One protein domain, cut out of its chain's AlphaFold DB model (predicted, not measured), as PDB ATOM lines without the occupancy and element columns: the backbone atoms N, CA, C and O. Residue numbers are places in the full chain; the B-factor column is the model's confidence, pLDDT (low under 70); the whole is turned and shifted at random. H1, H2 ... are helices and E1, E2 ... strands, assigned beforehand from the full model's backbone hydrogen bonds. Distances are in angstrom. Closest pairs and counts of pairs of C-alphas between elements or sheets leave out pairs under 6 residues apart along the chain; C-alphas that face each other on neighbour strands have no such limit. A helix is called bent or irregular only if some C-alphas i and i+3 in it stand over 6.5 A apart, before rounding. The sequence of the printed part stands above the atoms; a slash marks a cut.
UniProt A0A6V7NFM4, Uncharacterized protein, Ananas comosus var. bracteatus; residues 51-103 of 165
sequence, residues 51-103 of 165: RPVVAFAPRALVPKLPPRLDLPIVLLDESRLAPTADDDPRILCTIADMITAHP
ATOM      1  N   ARG A  51     148.062 114.534  84.525       59.03
ATOM      2  CA  ARG A  51     149.066 115.497  84.094       59.03
ATOM      3  C   ARG A  51     150.391 114.754  84.213       59.03
ATOM      4  O   ARG A  51     150.800 114.530  85.352       59.03
ATOM      5  N   PRO A  52     150.977 114.256  83.110       63.25
ATOM      6  CA  PRO A  52     152.308 113.669  83.195       63.25
ATOM      7  C   PRO A  52     153.254 114.717  83.788       63.25
ATOM      8  O   PRO A  52     153.039 115.911  83.592       63.25
ATOM      9  N   VAL A  53     154.243 114.288  84.566       77.62
ATOM     10  CA  VAL A  53     155.243 115.202  85.145       77.62
ATOM     11  C   VAL A  53     156.509 115.273  84.287       77.62
ATOM     12  O   VAL A  53     157.230 116.256  84.352       77.62
ATOM     13  N   VAL A  54     156.754 114.267  83.446       77.94
ATOM     14  CA  VAL A  54     157.897 114.189  82.525       77.94
ATOM     15  C   VAL A  54     157.470 113.461  81.254       77.94
ATOM     16  O   VAL A  54     156.578 112.606  81.309       77.94
ATOM     17  N   ALA A  55     158.093 113.782  80.125       82.19
ATOM     18  CA  ALA A  55     157.916 113.069  78.867       82.19
ATOM     19  C   ALA A  55     159.243 112.454  78.408       82.19
ATOM     20  O   ALA A  55     160.278 113.111  78.434       82.19
ATOM     21  N   PHE A  56     159.197 111.208  77.942       82.06
ATOM     22  CA  PHE A  56     160.323 110.551  77.287       82.06
ATOM     23  C   PHE A  56     160.023 110.449  75.797       82.06
ATOM     24  O   PHE A  56     158.982 109.907  75.418       82.06
ATOM     25  N   ALA A  57     160.900 110.985  74.952       79.44
ATOM     26  CA  ALA A  57     160.695 110.964  73.508       79.44
ATOM     27  C   ALA A  57     162.027 110.936  72.742       79.44
ATOM     28  O   ALA A  57     163.011 111.518  73.194       79.44
ATOM     29  N   PRO A  58     162.084 110.303  71.559       81.44
ATOM     30  CA  PRO A  58     163.172 110.534  70.617       81.44
ATOM     31  C   PRO A  58     163.051 111.941  70.008       81.44
ATOM     32  O   PRO A  58     161.940 112.457  69.842       81.44
ATOM     33  N   ARG A  59     164.176 112.539  69.598       76.25
ATOM     34  CA  ARG A  59     164.230 113.907  69.035       76.25
ATOM     35  C   ARG A  59     163.220 114.152  67.911       76.25
ATOM     36  O   ARG A  59     162.538 115.169  67.906       76.25
ATOM     37  N   ALA A  60     163.048 113.183  67.012       76.94
ATOM     38  CA  ALA A  60     162.126 113.279  65.876       76.94
ATOM     39  C   ALA A  60     160.644 113.467  66.268       76.94
ATOM     40  O   ALA A  60     159.828 113.870  65.437       76.94
ATOM     41  N   LEU A  61     160.271 113.158  67.515       77.94
ATOM     42  CA  LEU A  61     158.906 113.311  68.020       77.94
ATOM     43  C   LEU A  61     158.721 114.550  68.900       77.94
ATOM     44  O   LEU A  61     157.575 114.913  69.162       77.94
ATOM     45  N   VAL A  62     159.798 115.237  69.294       76.81
ATOM     46  CA  VAL A  62     159.725 116.464  70.105       76.81
ATOM     47  C   VAL A  62     158.882 117.558  69.431       76.81
ATOM     48  O   VAL A  62     157.973 118.067  70.091       76.81
ATOM     49  N   PRO A  63     159.025 117.844  68.119       74.56
ATOM     50  CA  PRO A  63     158.202 118.856  67.449       74.56
ATOM     51  C   PRO A  63     156.709 118.498  67.368       74.56
ATOM     52  O   PRO A  63     155.872 119.363  67.124       74.56
ATOM     53  N   LYS A  64     156.355 117.216  67.550       75.44
ATOM     54  CA  LYS A  64     154.962 116.737  67.546       75.44
ATOM     55  C   LYS A  64     154.314 116.813  68.927       75.44
ATOM     56  O   LYS A  64     153.103 116.616  69.041       75.44
ATOM     57  N   LEU A  65     155.098 117.073  69.974       74.44
ATOM     58  CA  LEU A  65     154.568 117.244  71.317       74.44
ATOM     59  C   LEU A  65     153.886 118.610  71.432       74.44
ATOM     60  O   LEU A  65     154.411 119.607  70.933       74.44
ATOM     61  N   PRO A  66     152.725 118.700  72.104       71.00
ATOM     62  CA  PRO A  66     152.007 119.958  72.182       71.00
ATOM     63  C   PRO A  66     152.876 121.011  72.891       71.00
ATOM     64  O   PRO A  66     153.340 120.755  74.004       71.00
ATOM     65  N   PRO A  67     153.065 122.210  72.319       62.69
ATOM     66  CA  PRO A  67     153.877 123.269  72.928       62.69
ATOM     67  C   PRO A  67     153.265 123.835  74.221       62.69
ATOM     68  O   PRO A  67     153.930 124.530  74.969       62.69
ATOM     69  N   ARG A  68     151.992 123.526  74.509       56.28
ATOM     70  CA  ARG A  68     151.251 123.990  75.703       56.28
ATOM     71  C   ARG A  68     151.470 123.141  76.954       56.28
ATOM     72  O   ARG A  68     150.813 123.354  77.969       56.28
ATOM     73  N   LEU A  69     152.290 122.108  76.842       61.12
ATOM     74  CA  LEU A  69     152.658 121.247  77.945       61.12
ATOM     75  C   LEU A  69     154.063 121.684  78.357       61.12
ATOM     76  O   LEU A  69     155.031 121.342  77.674       61.12
ATOM     77  N   ASP A  70     154.142 122.451  79.450       68.56
ATOM     78  CA  ASP A  70     155.375 122.794  80.183       68.56
ATOM     79  C   ASP A  70     155.940 121.528  80.851       68.56
ATOM     80  O   ASP A  70     156.091 121.431  82.069       68.56
ATOM     81  N   LEU A  71     156.123 120.483  80.050       75.94
ATOM     82  CA  LEU A  71     156.603 119.189  80.480       75.94
ATOM     83  C   LEU A  71     158.098 119.123  80.210       75.94
ATOM     84  O   LEU A  71     158.491 119.325  79.060       75.94
ATOM     85  N   PRO A  72     158.912 118.782  81.216       81.31
ATOM     86  CA  PRO A  72     160.301 118.446  80.978       81.31
ATOM     87  C   PRO A  72     160.388 117.205  80.084       81.31
ATOM     88  O   PRO A  72     159.687 116.210  80.309       81.31
ATOM     89  N   ILE A  73     161.241 117.282  79.064       81.31
ATOM     90  CA  ILE A  73     161.458 116.217  78.087       81.31
ATOM     91  C   ILE A  73     162.836 115.601  78.322       81.31
ATOM     92  O   ILE A  73     163.847 116.303  78.344       81.31
ATOM     93  N   VAL A  74     162.866 114.278  78.454       84.56
ATOM     94  CA  VAL A  74     164.089 113.475  78.456       84.56
ATOM     95  C   VAL A  74     164.207 112.770  77.109       84.56
ATOM     96  O   VAL A  74     163.275 112.093  76.657       84.56
ATOM     97  N   LEU A  75     165.351 112.938  76.452       84.38
ATOM     98  CA  LEU A  75     165.613 112.318  75.161       84.38
ATOM     99  C   LEU A  75     166.019 110.858  75.335       84.38
ATOM    100  O   LEU A  75     166.944 110.550  76.072       84.38
ATOM    101  N   LEU A  76     165.369 109.962  74.598       82.75
ATOM    102  CA  LEU A  76     165.737 108.538  74.563       82.75
ATOM    103  C   LEU A  76     166.970 108.244  73.692       82.75
ATOM    104  O   LEU A  76     167.361 107.094  73.552       82.75
ATOM    105  N   ASP A  77     167.535 109.269  73.060       79.25
ATOM    106  CA  ASP A  77     168.690 109.146  72.175       79.25
ATOM    107  C   ASP A  77     169.980 109.000  72.998       79.25
ATOM    108  O   ASP A  77     170.185 109.716  73.977       79.25
ATOM    109  N   GLU A  78     170.849 108.080  72.590       65.88
ATOM    110  CA  GLU A  78     172.154 107.817  73.215       65.88
ATOM    111  C   GLU A  78     173.147 108.949  72.908       65.88
ATOM    112  O   GLU A  78     174.064 109.234  73.677       65.88
ATOM    113  N   SER A  79     172.961 109.626  71.771       61.59
ATOM    114  CA  SER A  79     173.904 110.626  71.284       61.59
ATOM    115  C   SER A  79     173.473 112.023  71.711       61.59
ATOM    116  O   SER A  79     172.500 112.570  71.188       61.59
ATOM    117  N   ARG A  80     174.240 112.686  72.583       56.94
ATOM    118  CA  ARG A  80     174.195 114.154  72.664       56.94
ATOM    119  C   ARG A  80     174.752 114.731  71.356       56.94
ATOM    120  O   ARG A  80     175.926 115.070  71.277       56.94
ATOM    121  N   LEU A  81     173.923 114.863  70.314       57.56
ATOM    122  CA  LEU A  81     174.186 115.888  69.301       57.56
ATOM    123  C   LEU A  81     174.363 117.201  70.070       57.56
ATOM    124  O   LEU A  81     173.549 117.490  70.951       57.56
ATOM    125  N   ALA A  82     175.480 117.889  69.823       58.16
ATOM    126  CA  ALA A  82     175.834 119.127  70.505       58.16
ATOM    127  C   ALA A  82     174.615 120.060  70.547       58.16
ATOM    128  O   ALA A  82     173.895 120.091  69.546       58.16
ATOM    129  N   PRO A  83     174.375 120.776  71.665       58.66
ATOM    130  CA  PRO A  83     173.226 121.660  71.787       58.66
ATOM    131  C   PRO A  83     173.226 122.606  70.592       58.66
ATOM    132  O   PRO A  83     174.129 123.429  70.420       58.66
ATOM    133  N   THR A  84     172.255 122.411  69.714       60.75
ATOM    134  CA  THR A  84     172.045 123.291  68.578       60.75
ATOM    135  C   THR A  84     171.275 124.497  69.091       60.75
ATOM    136  O   THR A  84     170.477 124.390  70.018       60.75
ATOM    137  N   ALA A  85     171.495 125.671  68.500       56.75
ATOM    138  CA  ALA A  85     170.768 126.886  68.879       56.75
ATOM    139  C   ALA A  85     169.234 126.779  68.688       56.75
ATOM    140  O   ALA A  85     168.512 127.689  69.078       56.75
ATOM    141  N   ASP A  86     168.765 125.677  68.094       62.19
ATOM    142  CA  ASP A  86     167.374 125.361  67.769       62.19
ATOM    143  C   ASP A  86     166.791 124.249  68.671       62.19
ATOM    144  O   ASP A  86     165.700 123.736  68.418       62.19
ATOM    145  N   ASP A  87     167.516 123.832  69.719       69.75
ATOM    146  CA  ASP A  87     166.998 122.851  70.671       69.75
ATOM    147  C   ASP A  87     165.858 123.446  71.513       69.75
ATOM    148  O   ASP A  87     165.932 124.557  72.043       69.75
ATOM    149  N   ASP A  88     164.780 122.669  71.646       72.00
ATOM    150  CA  ASP A  88     163.602 123.049  72.421       72.00
ATOM    151  C   ASP A  88     163.997 123.247  73.901       72.00
ATOM    152  O   ASP A  88     164.556 122.327  74.509       72.00
ATOM    153  N   PRO A  89     163.681 124.400  74.527       75.75
ATOM    154  CA  PRO A  89     164.087 124.714  75.902       75.75
ATOM    155  C   PRO A  89     163.503 123.756  76.952       75.75
ATOM    156  O   PRO A  89     163.889 123.801  78.120       75.75
ATOM    157  N   ARG A  90     162.553 122.898  76.564       76.94
ATOM    158  CA  ARG A  90     161.955 121.867  77.422       76.94
ATOM    159  C   ARG A  90     162.817 120.608  77.548       76.94
ATOM    160  O   ARG A  90     162.516 119.761  78.393       76.94
ATOM    161  N   ILE A  91     163.842 120.448  76.710       81.75
ATOM    162  CA  ILE A  91     164.746 119.294  76.740       81.75
ATOM    163  C   ILE A  91     165.728 119.457  77.906       81.75
ATOM    164  O   ILE A  91     166.533 120.383  77.919       81.75
ATOM    165  N   LEU A  92     165.674 118.545  78.881       81.44
ATOM    166  CA  LEU A  92     166.550 118.596  80.057       81.44
ATOM    167  C   LEU A  92     167.857 117.823  79.859       81.44
ATOM    168  O   LEU A  92     168.937 118.322  80.169       81.44
ATOM    169  N   CYS A  93     167.757 116.580  79.400       78.12
ATOM    170  CA  CYS A  93     168.883 115.655  79.301       78.12
ATOM    171  C   CYS A  93     168.534 114.457  78.411       78.12
ATOM    172  O   CYS A  93     167.373 114.261  78.030       78.12
ATOM    173  N   THR A  94     169.538 113.650  78.076       83.81
ATOM    174  CA  THR A  94     169.333 112.336  77.466       83.81
ATOM    175  C   THR A  94     169.221 111.246  78.531       83.81
ATOM    176  O   THR A  94     169.604 111.422  79.690       83.81
ATOM    177  N   ILE A  95     168.710 110.086  78.131       82.62
ATOM    178  CA  ILE A  95     168.661 108.902  78.983       82.62
ATOM    179  C   ILE A  95     170.072 108.413  79.335       82.62
ATOM    180  O   ILE A  95     170.303 108.016  80.472       82.62
ATOM    181  N   ALA A  96     171.031 108.532  78.412       81.06
ATOM    182  CA  ALA A  96     172.433 108.215  78.669       81.06
ATOM    183  C   ALA A  96     173.018 109.116  79.771       81.06
ATOM    184  O   ALA A  96     173.715 108.635  80.665       81.06
ATOM    185  N   ASP A  97     172.666 110.404  79.779       80.81
ATOM    186  CA  ASP A  97     173.067 111.310  80.859       80.81
ATOM    187  C   ASP A  97     172.433 110.921  82.194       80.81
ATOM    188  O   ASP A  97     173.083 111.000  83.229       80.81
ATOM    189  N   MET A  98     171.167 110.491  82.186       77.25
ATOM    190  CA  MET A  98     170.502 110.036  83.407       77.25
ATOM    191  C   MET A  98     171.169 108.790  83.993       77.25
ATOM    192  O   MET A  98     171.340 108.734  85.210       77.25
ATOM    193  N   ILE A  99     171.552 107.809  83.166       78.38
ATOM    194  CA  ILE A  99     172.174 106.581  83.693       78.38
ATOM    195  C   ILE A  99     173.615 106.854  84.143       78.38
ATOM    196  O   ILE A  99     174.061 106.294  85.138       78.38
ATOM    197  N   THR A 100     174.338 107.742  83.452       79.00
ATOM    198  CA  THR A 100     175.714 108.117  83.827       79.00
ATOM    199  C   THR A 100     175.768 109.038  85.044       79.00
ATOM    200  O   THR A 100     176.728 108.965  85.807       79.00
ATOM    201  N   ALA A 101     174.749 109.877  85.262       72.75
ATOM    202  CA  ALA A 101     174.643 110.737  86.440       72.75
ATOM    203  C   ALA A 101     174.288 109.970  87.723       72.75
ATOM    204  O   ALA A 101     174.567 110.464  88.814       72.75
ATOM    205  N   HIS A 102     173.692 108.777  87.610       62.19
ATOM    206  CA  HIS A 102     173.359 107.923  88.750       62.19
ATOM    207  C   HIS A 102     173.911 106.495  88.557       62.19
ATOM    208  O   HIS A 102     173.135 105.545  88.452       62.19
ATOM    209  N   PRO A 103     175.246 106.312  88.528       56.56
ATOM    210  CA  PRO A 103     175.885 105.020  88.284       56.56
ATOM    211  C   PRO A 103     175.874 104.107  89.525       56.56
ATOM    212  O   PRO A 103     176.711 103.214  89.624       56.56
TER     213      PRO A 103
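Overview. This is residues 51 to 103 of the 165 residues of an uncharacterized protein of Ananas comosus var. bracteatus (UniProt A0A6V7NFM4). A small sheet of three short parallel strands, E1, E2 and E3, makes the core, with the short helix H1 over E2 and the helix H2, which follows E3 with no residue between them and turns off in another direction, only grazing the sheet. Between E2 and E3 the backbone makes a wide loop without named elements, residues 76 to 90, of which residues 81 to 86 stick out free. The printed part has 53 residues, with three named strands and two named helices in the order E1, H1, E2, E3, H2, and the sheet order is E1, E2, E3. The class is mixed, helices and strands, though under half of the residues, 23 of 53, are in named elements. The whole is compact, with a radius of gyration of the C-alphas of 11.1 A and spans of 33 by 27 by 15 A.

Arrangement. E1, residues 55 to 57, is an edge strand and the parallel neighbour of E2, residues 73 to 75, at 30 degrees; N 74 and O 55 are 2.8 A apart, within hydrogen-bond range. E2 is the inner strand, and its other parallel neighbour is the edge strand E3, residues 91 to 94, also at 30 degrees, with N 75 and O 93 at 2.9 A. H1, residues 59 to 64, is on the sheet at a height over the sheet of 10.0 A. It lies over E2 and runs along the strands, at 11 degrees to E2 on the local plane. The closest C-alphas of H1 and E2 are those of Arg 59 and Leu 75, 6.5 A apart. E1, H1 and E2 form a strand-helix-strand unit, two parallel neighbour strands with a helix between them along the chain, and its crossover is right-handed. H2, residues 95 to 101, is on the sheet but only grazes it, with residues 95 to 100; its closest C-alphas to E2 are Ile 95 and Leu 75, 6.0 A apart. H1 and H2 are apart. Every O i to N i+4 pair of H2 is within hydrogen-bond range, but in H1 0 of 2 are, beside 2 of 3 O i to N i+3 pairs.

Along the chain. E1 begins at C-alpha 55, (157.916, 113.069, 78.867), and is 6.4 A long. H1 is 9.8 A long and only just irregular, with C-alphas 60 and 63 7.0 A apart. E2 is 6.4 A long, and E3 is 8.4 A long from C-alpha 91 at (164.746, 119.294, 76.740). H2 is 9.7 A long and ends at C-alpha 101, (174.643, 110.737, 86.440).

Size, cuts and confidence. The C-alphas farthest apart are those of Arg 68 and Pro 103, 33.5 A. The printed part has no cut. The link from E2 to E3, 15 residues, is long. Confidence is under 70 at residues 51 to 52, 67 to 70, 78 to 87 and 102 to 103; the mean pLDDT of the printed part is 72.7.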